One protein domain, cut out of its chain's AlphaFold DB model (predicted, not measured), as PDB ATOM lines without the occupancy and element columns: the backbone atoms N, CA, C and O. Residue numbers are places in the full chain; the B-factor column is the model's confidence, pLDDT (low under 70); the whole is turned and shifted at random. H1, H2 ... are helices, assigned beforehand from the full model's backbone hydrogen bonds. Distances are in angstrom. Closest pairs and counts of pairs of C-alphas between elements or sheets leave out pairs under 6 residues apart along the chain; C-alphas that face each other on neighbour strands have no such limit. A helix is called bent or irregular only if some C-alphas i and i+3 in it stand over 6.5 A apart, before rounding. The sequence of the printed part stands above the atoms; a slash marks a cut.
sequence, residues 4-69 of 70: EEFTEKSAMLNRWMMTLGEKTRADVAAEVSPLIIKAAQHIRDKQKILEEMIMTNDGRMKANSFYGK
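Overview. This is residues 4 to 69 of the 70 residues of an uncharacterized protein of Bacillus cereus AH1272 (UniProt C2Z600). The model is an open hook, shaped like a J: the short helix H1 runs to a tight turn, and from there the very long, bent helix H2 folds back and runs on far past H1. H1 and H2 come near each other only by the turn, and a gap separates the rest of H1 from the long arm H2b. The printed part has 66 residues with two named helices, H1 then H2, and no named strand; the class is all helix. It is extended, with a radius of gyration of the C-alphas of 21.3 A, and the C-alphas span 69 by 22 by 10 A, a rod.

Arrangement. H1, residues 4 to 19, is followed by a tight link of 2 residues. H2, residues 22 to 67, was assigned as one helix by its hydrogen bonds but is bent: C-alphas 31 and 34 are 6.6 A apart. Its arms, H2a, residues 22 to 31, and H2b, residues 34 to 67, stand at a steep tilt of 43 degrees. H1 and H2a are close but not clearly touching; their closest C-alphas, those of Met 17 and Arg 25, are 6.1 A apart. They run opposite ways at a steep tilt of 40 degrees. H1 and H2b are apart. Each O i to N i+4 pair is within hydrogen-bond range in H2a and H2b; in H1 11 of 12 are.

Along the chain. H1 begins at C-alpha 4 (158.230, 49.945, 29.959) and measures 23.2 A from first to last C-alpha. H2a begins at C-alpha 22 (158.923, 48.187, 1.249) and measures 14.5 A. H2b measures 49.9 A and ends at C-alpha 67 (190.955, 46.056, 58.740).

Size, cuts and confidence. The two C-alphas farthest apart, those of Gly 21 and Lys 69, are 69.5 A apart. Residues 4 to 15 and 30 to 69 stand free. The printed part has no cut and no long link. Its mean pLDDT is 88.4, with residues 66 to 69 under 70.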
ATOM      1  N   GLU A   4     159.599  49.847  30.475       86.69
ATOM      2  CA  GLU A   4     158.230  49.945  29.959       86.69
ATOM      3  C   GLU A   4     158.118  50.983  28.845       86.69
ATOM      4  O   GLU A   4     157.671  50.661  27.746       86.69
ATOM      5  N   GLU A   5     158.621  52.196  29.088       86.31
ATOM      6  CA  GLU A   5     158.596  53.284  28.110       86.31
ATOM      7  C   GLU A   5     159.378  52.906  26.843       86.31
ATOM      8  O   GLU A   5     158.920  53.137  25.727       86.31
ATOM      9  N   PHE A   6     160.531  52.245  26.986       83.00
ATOM     10  CA  PHE A   6     161.291  51.746  25.840       83.00
ATOM     11  C   PHE A   6     160.519  50.696  25.029       83.00
ATOM     12  O   PHE A   6     160.515  50.740  23.796       83.00
ATOM     13  N   THR A   7     159.865  49.758  25.717       88.25
ATOM     14  CA  THR A   7     159.082  48.688  25.086       88.25
ATOM     15  C   THR A   7     157.902  49.270  24.315       88.25
ATOM     16  O   THR A   7     157.693  48.923  23.152       88.25
ATOM     17  N   GLU A   8     157.183  50.217  24.919       94.31
ATOM     18  CA  GLU A   8     156.062  50.912  24.292       94.31
ATOM     19  C   GLU A   8     156.508  51.681  23.039       94.31
ATOM     20  O   GLU A   8     155.955  51.484  21.954       94.31
ATOM     21  N   LYS A   9     157.557  52.506  23.145       89.56
ATOM     22  CA  LYS A   9     158.071  53.287  22.009       89.56
ATOM     23  C   LYS A   9     158.594  52.394  20.883       89.56
ATOM     24  O   LYS A   9     158.354  52.691  19.711       89.56
ATOM     25  N   SER A  10     159.246  51.281  21.217       86.94
ATOM     26  CA  SER A  10     159.711  50.296  20.231       86.94
ATOM     27  C   SER A  10     158.542  49.624  19.509       86.94
ATOM     28  O   SER A  10     158.573  49.467  18.288       86.94
ATOM     29  N   ALA A  11     157.474  49.277  20.232       94.00
ATOM     30  CA  ALA A  11     156.263  48.717  19.639       94.00
ATOM     31  C   ALA A  11     155.561  49.722  18.709       94.00
ATOM     32  O   ALA A  11     155.140  49.347  17.612       94.00
ATOM     33  N   MET A  12     155.484  50.999  19.101       95.25
ATOM     34  CA  MET A  12     154.941  52.070  18.256       95.25
ATOM     35  C   MET A  12     155.744  52.233  16.961       95.25
ATOM     36  O   MET A  12     155.151  52.282  15.883       95.25
ATOM     37  N   LEU A  13     157.078  52.266  17.056       90.69
ATOM     38  CA  LEU A  13     157.965  52.357  15.896       90.69
ATOM     39  C   LEU A  13     157.761  51.171  14.950       90.69
ATOM     40  O   LEU A  13     157.552  51.368  13.756       90.69
ATOM     41  N   ASN A  14     157.761  49.948  15.482       91.69
ATOM     42  CA  ASN A  14     157.564  48.739  14.684       91.69
ATOM     43  C   ASN A  14     156.198  48.736  13.989       91.69
ATOM     44  O   ASN A  14     156.105  48.413  12.805       91.69
ATOM     45  N   ARG A  15     155.140  49.145  14.697       95.38
ATOM     46  CA  ARG A  15     153.797  49.249  14.120       95.38
ATOM     47  C   ARG A  15     153.755  50.274  12.992       95.38
ATOM     48  O   ARG A  15     153.183  49.981  11.948       95.38
ATOM     49  N   TRP A  16     154.374  51.437  13.178       95.62
ATOM     50  CA  TRP A  16     154.460  52.463  12.141       95.62
ATOM     51  C   TRP A  16     155.282  51.990  10.931       95.62
ATOM     52  O   TRP A  16     154.811  52.111   9.803       95.62
ATOM     53  N   MET A  17     156.433  51.345  11.138       92.69
ATOM     54  CA  MET A  17     157.268  50.785  10.062       92.69
ATOM     55  C   MET A  17     156.506  49.794   9.171       92.69
ATOM     56  O   MET A  17     156.704  49.767   7.956       92.69
ATOM     57  N   MET A  18     155.593  49.010   9.753       93.94
ATOM     58  CA  MET A  18     154.747  48.072   9.006       93.94
ATOM     59  C   MET A  18     153.704  48.763   8.115       93.94
ATOM     60  O   MET A  18     153.240  48.149   7.158       93.94
ATOM     61  N   THR A  19     153.368  50.029   8.384       95.50
ATOM     62  CA  THR A  19     152.478  50.830   7.518       95.50
ATOM     63  C   THR A  19     153.185  51.375   6.278       95.50
ATOM     64  O   THR A  19     152.526  51.776   5.321       95.50
ATOM     65  N   LEU A  20     154.521  51.378   6.275       94.81
ATOM     66  CA  LEU A  20     155.322  51.865   5.160       94.81
ATOM     67  C   LEU A  20     155.442  50.800   4.067       94.81
ATOM     68  O   LEU A  20     155.585  49.605   4.357       94.81
ATOM     69  N   GLY A  21     155.455  51.255   2.812       95.81
ATOM     70  CA  GLY A  21     155.838  50.429   1.670       95.81
ATOM     71  C   GLY A  21     157.297  49.979   1.768       95.81
ATOM     72  O   GLY A  21     158.111  50.624   2.426       95.81
ATOM     73  N   GLU A  22     157.632  48.875   1.105       94.00
ATOM     74  CA  GLU A  22     158.923  48.187   1.249       94.00
ATOM     75  C   GLU A  22     160.137  49.099   1.017       94.00
ATOM     76  O   GLU A  22     161.040  49.137   1.849       94.00
ATOM     77  N   LYS A  23     160.119  49.901  -0.056       96.00
ATOM     78  CA  LYS A  23     161.203  50.842  -0.368       96.00
ATOM     79  C   LYS A  23     161.391  51.890   0.732       96.00
ATOM     80  O   LYS A  23     162.483  52.034   1.263       96.00
ATOM     81  N   THR A  24     160.312  52.559   1.136       95.12
ATOM     82  CA  THR A  24     160.353  53.570   2.203       95.12
ATOM     83  C   THR A  24     160.764  52.961   3.541       95.12
ATOM     84  O   THR A  24     161.508  53.576   4.296       95.12
ATOM     85  N   ARG A  25     160.321  51.736   3.838       94.94
ATOM     86  CA  ARG A  25     160.735  51.005   5.038       94.94
ATOM     87  C   ARG A  25     162.238  50.724   5.031       94.94
ATOM     88  O   ARG A  25     162.870  50.871   6.072       94.94
ATOM     89  N   ALA A  26     162.799  50.334   3.887       94.19
ATOM     90  CA  ALA A  26     164.232  50.103   3.736       94.19
ATOM     91  C   ALA A  26     165.042  51.400   3.901       94.19
ATOM     92  O   ALA A  26     166.028  51.403   4.636       94.19
ATOM     93  N   ASP A  27     164.584  52.502   3.300       95.88
ATOM     94  CA  ASP A  27     165.231  53.815   3.412       95.88
ATOM     95  C   ASP A  27     165.237  54.307   4.871       95.88
ATOM     96  O   ASP A  27     166.279  54.661   5.421       95.88
ATOM     97  N   VAL A  28     164.088  54.228   5.551       93.94
ATOM     98  CA  VAL A  28     163.976  54.592   6.972       93.94
ATOM     99  C   VAL A  28     164.838  53.683   7.853       93.94
ATOM    100  O   VAL A  28     165.488  54.161   8.782       93.94
ATOM    101  N   ALA A  29     164.883  52.376   7.579       92.12
ATOM    102  CA  ALA A  29     165.750  51.465   8.323       92.12
ATOM    103  C   ALA A  29     167.231  51.850   8.169       92.12
ATOM    104  O   ALA A  29     167.953  51.879   9.165       92.12
ATOM    105  N   ALA A  30     167.666  52.211   6.959       95.38
ATOM    106  CA  ALA A  30     169.036  52.644   6.699       95.38
ATOM    107  C   ALA A  30     169.414  53.920   7.473       95.38
ATOM    108  O   ALA A  30     170.535  54.018   7.972       95.38
ATOM    109  N   GLU A  31     168.486  54.868   7.633       94.19
ATOM    110  CA  GLU A  31     168.721  56.091   8.411       94.19
ATOM    111  C   GLU A  31     168.711  55.854   9.926       94.19
ATOM    112  O   GLU A  31     169.523  56.415  10.665       94.19
ATOM    113  N   VAL A  32     167.793  55.014  10.409       90.75
ATOM    114  CA  VAL A  32     167.560  54.840  11.849       90.75
ATOM    115  C   VAL A  32     168.506  53.803  12.466       90.75
ATOM    116  O   VAL A  32     168.899  53.952  13.626       90.75
ATOM    117  N   SER A  33     168.937  52.778  11.721       90.31
ATOM    118  CA  SER A  33     169.853  51.744  12.229       90.31
ATOM    119  C   SER A  33     171.149  52.311  12.835       90.31
ATOM    120  O   SER A  33     171.474  51.920  13.960       90.31
ATOM    121  N   PRO A  34     171.870  53.259  12.202       94.06
ATOM    122  CA  PRO A  34     173.053  53.879  12.801       94.06
ATOM    123  C   PRO A  34     172.771  54.581  14.136       94.06
ATOM    124  O   PRO A  34     173.586  54.511  15.058       94.06
ATOM    125  N   LEU A  35     171.609  55.230  14.268       92.25
ATOM    126  CA  LEU A  35     171.206  55.917  15.497       92.25
ATOM    127  C   LEU A  35     170.958  54.918  16.632       92.25
ATOM    128  O   LEU A  35     171.441  55.120  17.748       92.25
ATOM    129  N   ILE A  36     170.267  53.813  16.331       87.75
ATOM    130  CA  ILE A  36     170.022  52.722  17.283       87.75
ATOM    131  C   ILE A  36     171.346  52.089  17.725       87.75
ATOM    132  O   ILE A  36     171.567  51.911  18.922       87.75
ATOM    133  N   ILE A  37     172.250  51.797  16.783       91.06
ATOM    134  CA  ILE A  37     173.573  51.224  17.079       91.06
ATOM    135  C   ILE A  37     174.363  52.151  18.008       91.06
ATOM    136  O   ILE A  37     174.910  51.701  19.015       91.06
ATOM    137  N   LYS A  38     174.384  53.457  17.716       93.50
ATOM    138  CA  LYS A  38     175.087  54.447  18.542       93.50
ATOM    139  C   LYS A  38     174.510  54.532  19.957       93.50
ATOM    140  O   LYS A  38     175.267  54.591  20.924       93.50
ATOM    141  N   ALA A  39     173.185  54.508  20.091       88.38
ATOM    142  CA  ALA A  39     172.530  54.492  21.395       88.38
ATOM    143  C   ALA A  39     172.867  53.216  22.186       88.38
ATOM    144  O   ALA A  39     173.201  53.298  23.368       88.38
ATOM    145  N   ALA A  40     172.844  52.052  21.531       86.94
ATOM    146  CA  ALA A  40     173.194  50.775  22.148       86.94
ATOM    147  C   ALA A  40     174.655  50.737  22.621       86.94
ATOM    148  O   ALA A  40     174.930  50.241  23.715       86.94
ATOM    149  N   GLN A  41     175.581  51.304  21.840       92.12
ATOM    150  CA  GLN A  41     176.983  51.420  22.239       92.12
ATOM    151  C   GLN A  41     177.133  52.277  23.501       92.12
ATOM    152  O   GLN A  41     177.753  51.843  24.464       92.12
ATOM    153  N   HIS A  42     176.478  53.441  23.547       92.56
ATOM    154  CA  HIS A  42     176.527  54.327  24.716       92.56
ATOM    155  C   HIS A  42     175.964  53.672  25.986       92.56
ATOM    156  O   HIS A  42     176.465  53.896  27.088       92.56
ATOM    157  N   ILE A  43     174.917  52.853  25.848       89.19
ATOM    158  CA  ILE A  43     174.364  52.070  26.963       89.19
ATOM    159  C   ILE A  43     175.388  51.041  27.449       89.19
ATOM    160  O   ILE A  43     175.628  50.951  28.652       89.19
ATOM    161  N   ARG A  44     176.023  50.307  26.527       90.12
ATOM    162  CA  ARG A  44     177.041  49.302  26.853       90.12
ATOM    163  C   ARG A  44     178.248  49.918  27.558       90.12
ATOM    164  O   ARG A  44     178.713  49.373  28.554       90.12
ATOM    165  N   ASP A  45     178.715  51.070  27.085       94.38
ATOM    166  CA  ASP A  45     179.845  51.779  27.690       94.38
ATOM    167  C   ASP A  45     179.530  52.175  29.141       94.38
ATOM    168  O   ASP A  45     180.342  51.969  30.043       94.38
ATOM    169  N   LYS A  46     178.308  52.661  29.401       93.38
ATOM    170  CA  LYS A  46     177.849  52.971  30.762       93.38
ATOM    171  C   LYS A  46     177.717  51.736  31.650       93.38
ATOM    172  O   LYS A  46     178.053  51.814  32.829       93.38
ATOM    173  N   GLN A  47     177.225  50.618  31.113       90.62
ATOM    174  CA  GLN A  47     177.129  49.358  31.857       90.62
ATOM    175  C   GLN A  47     178.513  48.865  32.285       90.62
ATOM    176  O   GLN A  47     178.697  48.524  33.448       90.62
ATOM    177  N   LYS A  48     179.500  48.940  31.389       94.00
ATOM    178  CA  LYS A  48     180.885  48.581  31.700       94.00
ATOM    179  C   LYS A  48     181.473  49.444  32.823       94.00
ATOM    180  O   LYS A  48     182.053  48.912  33.761       94.00
ATOM    181  N   ILE A  49     181.270  50.764  32.770       94.12
ATOM    182  CA  ILE A  49     181.716  51.673  33.842       94.12
ATOM    183  C   ILE A  49     181.069  51.291  35.182       94.12
ATOM    184  O   ILE A  49     181.734  51.276  36.216       94.12
ATOM    185  N   LEU A  50     179.774  50.964  35.181       92.00
ATOM    186  CA  LEU A  50     179.077  50.547  36.395       92.00
ATOM    187  C   LEU A  50     179.637  49.230  36.958       92.00
ATOM    188  O   LEU A  50     179.842  49.130  38.165       92.00
ATOM    189  N   GLU A  51     179.917  48.244  36.105       92.75
ATOM    190  CA  GLU A  51     180.558  46.984  36.503       92.75
ATOM    191  C   GLU A  51     181.934  47.229  37.143       92.75
ATOM    192  O   GLU A  51     182.212  46.711  38.226       92.75
ATOM    193  N   GLU A  52     182.758  48.093  36.543       93.62
ATOM    194  CA  GLU A  52     184.065  48.489  37.088       93.62
ATOM    195  C   GLU A  52     183.934  49.167  38.467       93.62
ATOM    196  O   GLU A  52     184.702  48.877  39.395       93.62
ATOM    197  N   MET A  53     182.927  50.033  38.645       92.31
ATOM    198  CA  MET A  53     182.627  50.665  39.936       92.31
ATOM    199  C   MET A  53     182.199  49.643  40.996       92.31
ATOM    200  O   MET A  53     182.644  49.735  42.143       92.31
ATOM    201  N   ILE A  54     181.362  48.666  40.629       88.94
ATOM    202  CA  ILE A  54     180.911  47.596  41.530       88.94
ATOM    203  C   ILE A  54     182.101  46.744  41.978       88.94
ATOM    204  O   ILE A  54     182.277  46.539  43.178       88.94
ATOM    205  N   MET A  55     182.957  46.307  41.047       88.19
ATOM    206  CA  MET A  55     184.154  45.517  41.363       88.19
ATOM    207  C   MET A  55     185.107  46.266  42.300       88.19
ATOM    208  O   MET A  55     185.619  45.700  43.267       88.19
ATOM    209  N   THR A  56     185.314  47.560  42.047       88.44
ATOM    210  CA  THR A  56     186.151  48.413  42.899       88.44
ATOM    211  C   THR A  56     185.565  48.543  44.306       88.44
ATOM    212  O   THR A  56     186.296  48.481  45.297       88.44
ATOM    213  N   ASN A  57     184.247  48.718  44.418       86.50
ATOM    214  CA  ASN A  57     183.573  48.839  45.707       86.50
ATOM    215  C   ASN A  57     183.615  47.520  46.498       86.50
ATOM    216  O   ASN A  57     183.976  47.538  47.671       86.50
ATOM    217  N   ASP A  58     183.368  46.375  45.856       85.69
ATOM    218  CA  ASP A  58     183.490  45.054  46.490       85.69
ATOM    219  C   ASP A  58     184.909  44.812  47.043       85.69
ATOM    220  O   ASP A  58     185.084  44.376  48.183       85.69
ATOM    221  N   GLY A  59     185.942  45.204  46.286       80.50
ATOM    222  CA  GLY A  59     187.329  45.184  46.758       80.50
ATOM    223  C   GLY A  59     187.554  46.047  48.009       80.50
ATOM    224  O   GLY A  59     188.198  45.604  48.964       80.50
ATOM    225  N   ARG A  60     186.976  47.255  48.048       78.81
ATOM    226  CA  ARG A  60     187.040  48.149  49.220       78.81
ATOM    227  C   ARG A  60     186.273  47.591  50.415       78.81
ATOM    228  O   ARG A  60     186.777  47.667  51.530       78.81
ATOM    229  N   MET A  61     185.095  47.004  50.209       80.31
ATOM    230  CA  MET A  61     184.317  46.365  51.276       80.31
ATOM    231  C   MET A  61     185.088  45.209  51.914       80.31
ATOM    232  O   MET A  61     185.169  45.130  53.140       80.31
ATOM    233  N   LYS A  62     185.717  44.354  51.099       79.06
ATOM    234  CA  LYS A  62     186.574  43.263  51.581       79.06
ATOM    235  C   LYS A  62     187.752  43.788  52.402       79.06
ATOM    236  O   LYS A  62     187.948  43.321  53.524       79.06
ATOM    237  N   ALA A  63     188.469  44.799  51.907       73.00
ATOM    238  CA  ALA A  63     189.560  45.434  52.651       73.00
ATOM    239  C   ALA A  63     189.074  46.043  53.979       73.00
ATOM    240  O   ALA A  63     189.652  45.772  55.029       73.00
ATOM    241  N   ASN A  64     187.967  46.788  53.965       74.31
ATOM    242  CA  ASN A  64     187.403  47.401  55.169       74.31
ATOM    243  C   ASN A  64     186.939  46.354  56.192       74.31
ATOM    244  O   ASN A  64     187.116  46.556  57.388       74.31
ATOM    245  N   SER A  65     186.390  45.216  55.750       73.56
ATOM    246  CA  SER A  65     186.022  44.114  56.652       73.56
ATOM    247  C   SER A  65     187.233  43.428  57.293       73.56
ATOM    248  O   SER A  65     187.131  42.917  58.406       73.56
ATOM    249  N   PHE A  66     188.374  43.421  56.598       68.62
ATOM    250  CA  PHE A  66     189.618  42.848  57.096       68.62
ATOM    251  C   PHE A  66     190.268  43.773  58.127       68.62
ATOM    252  O   PHE A  66     190.619  43.321  59.212       68.62
ATOM    253  N   TYR A  67     190.359  45.073  57.832       59.66
ATOM    254  CA  TYR A  67     190.955  46.056  58.740       59.66
ATOM    255  C   TYR A  67     190.037  46.477  59.891       59.66
ATOM    256  O   TYR A  67     190.548  46.828  60.938       59.66
ATOM    257  N   GLY A  68     188.710  46.408  59.751       58.88
ATOM    258  CA  GLY A  68     187.773  46.677  60.853       58.88
ATOM    259  C   GLY A  68     187.673  45.551  61.891       58.88
ATOM    260  O   GLY A  68     186.948  45.690  62.872       58.88
ATOM    261  N   LYS A  69     188.354  44.421  61.654       57.38
ATOM    262  CA  LYS A  69     188.485  43.296  62.594       57.38
ATOM    263  C   LYS A  69     189.755  43.357  63.452       57.38
ATOM    264  O   LYS A  69     189.856  42.559  64.384       57.38
TER     265      LYS A  69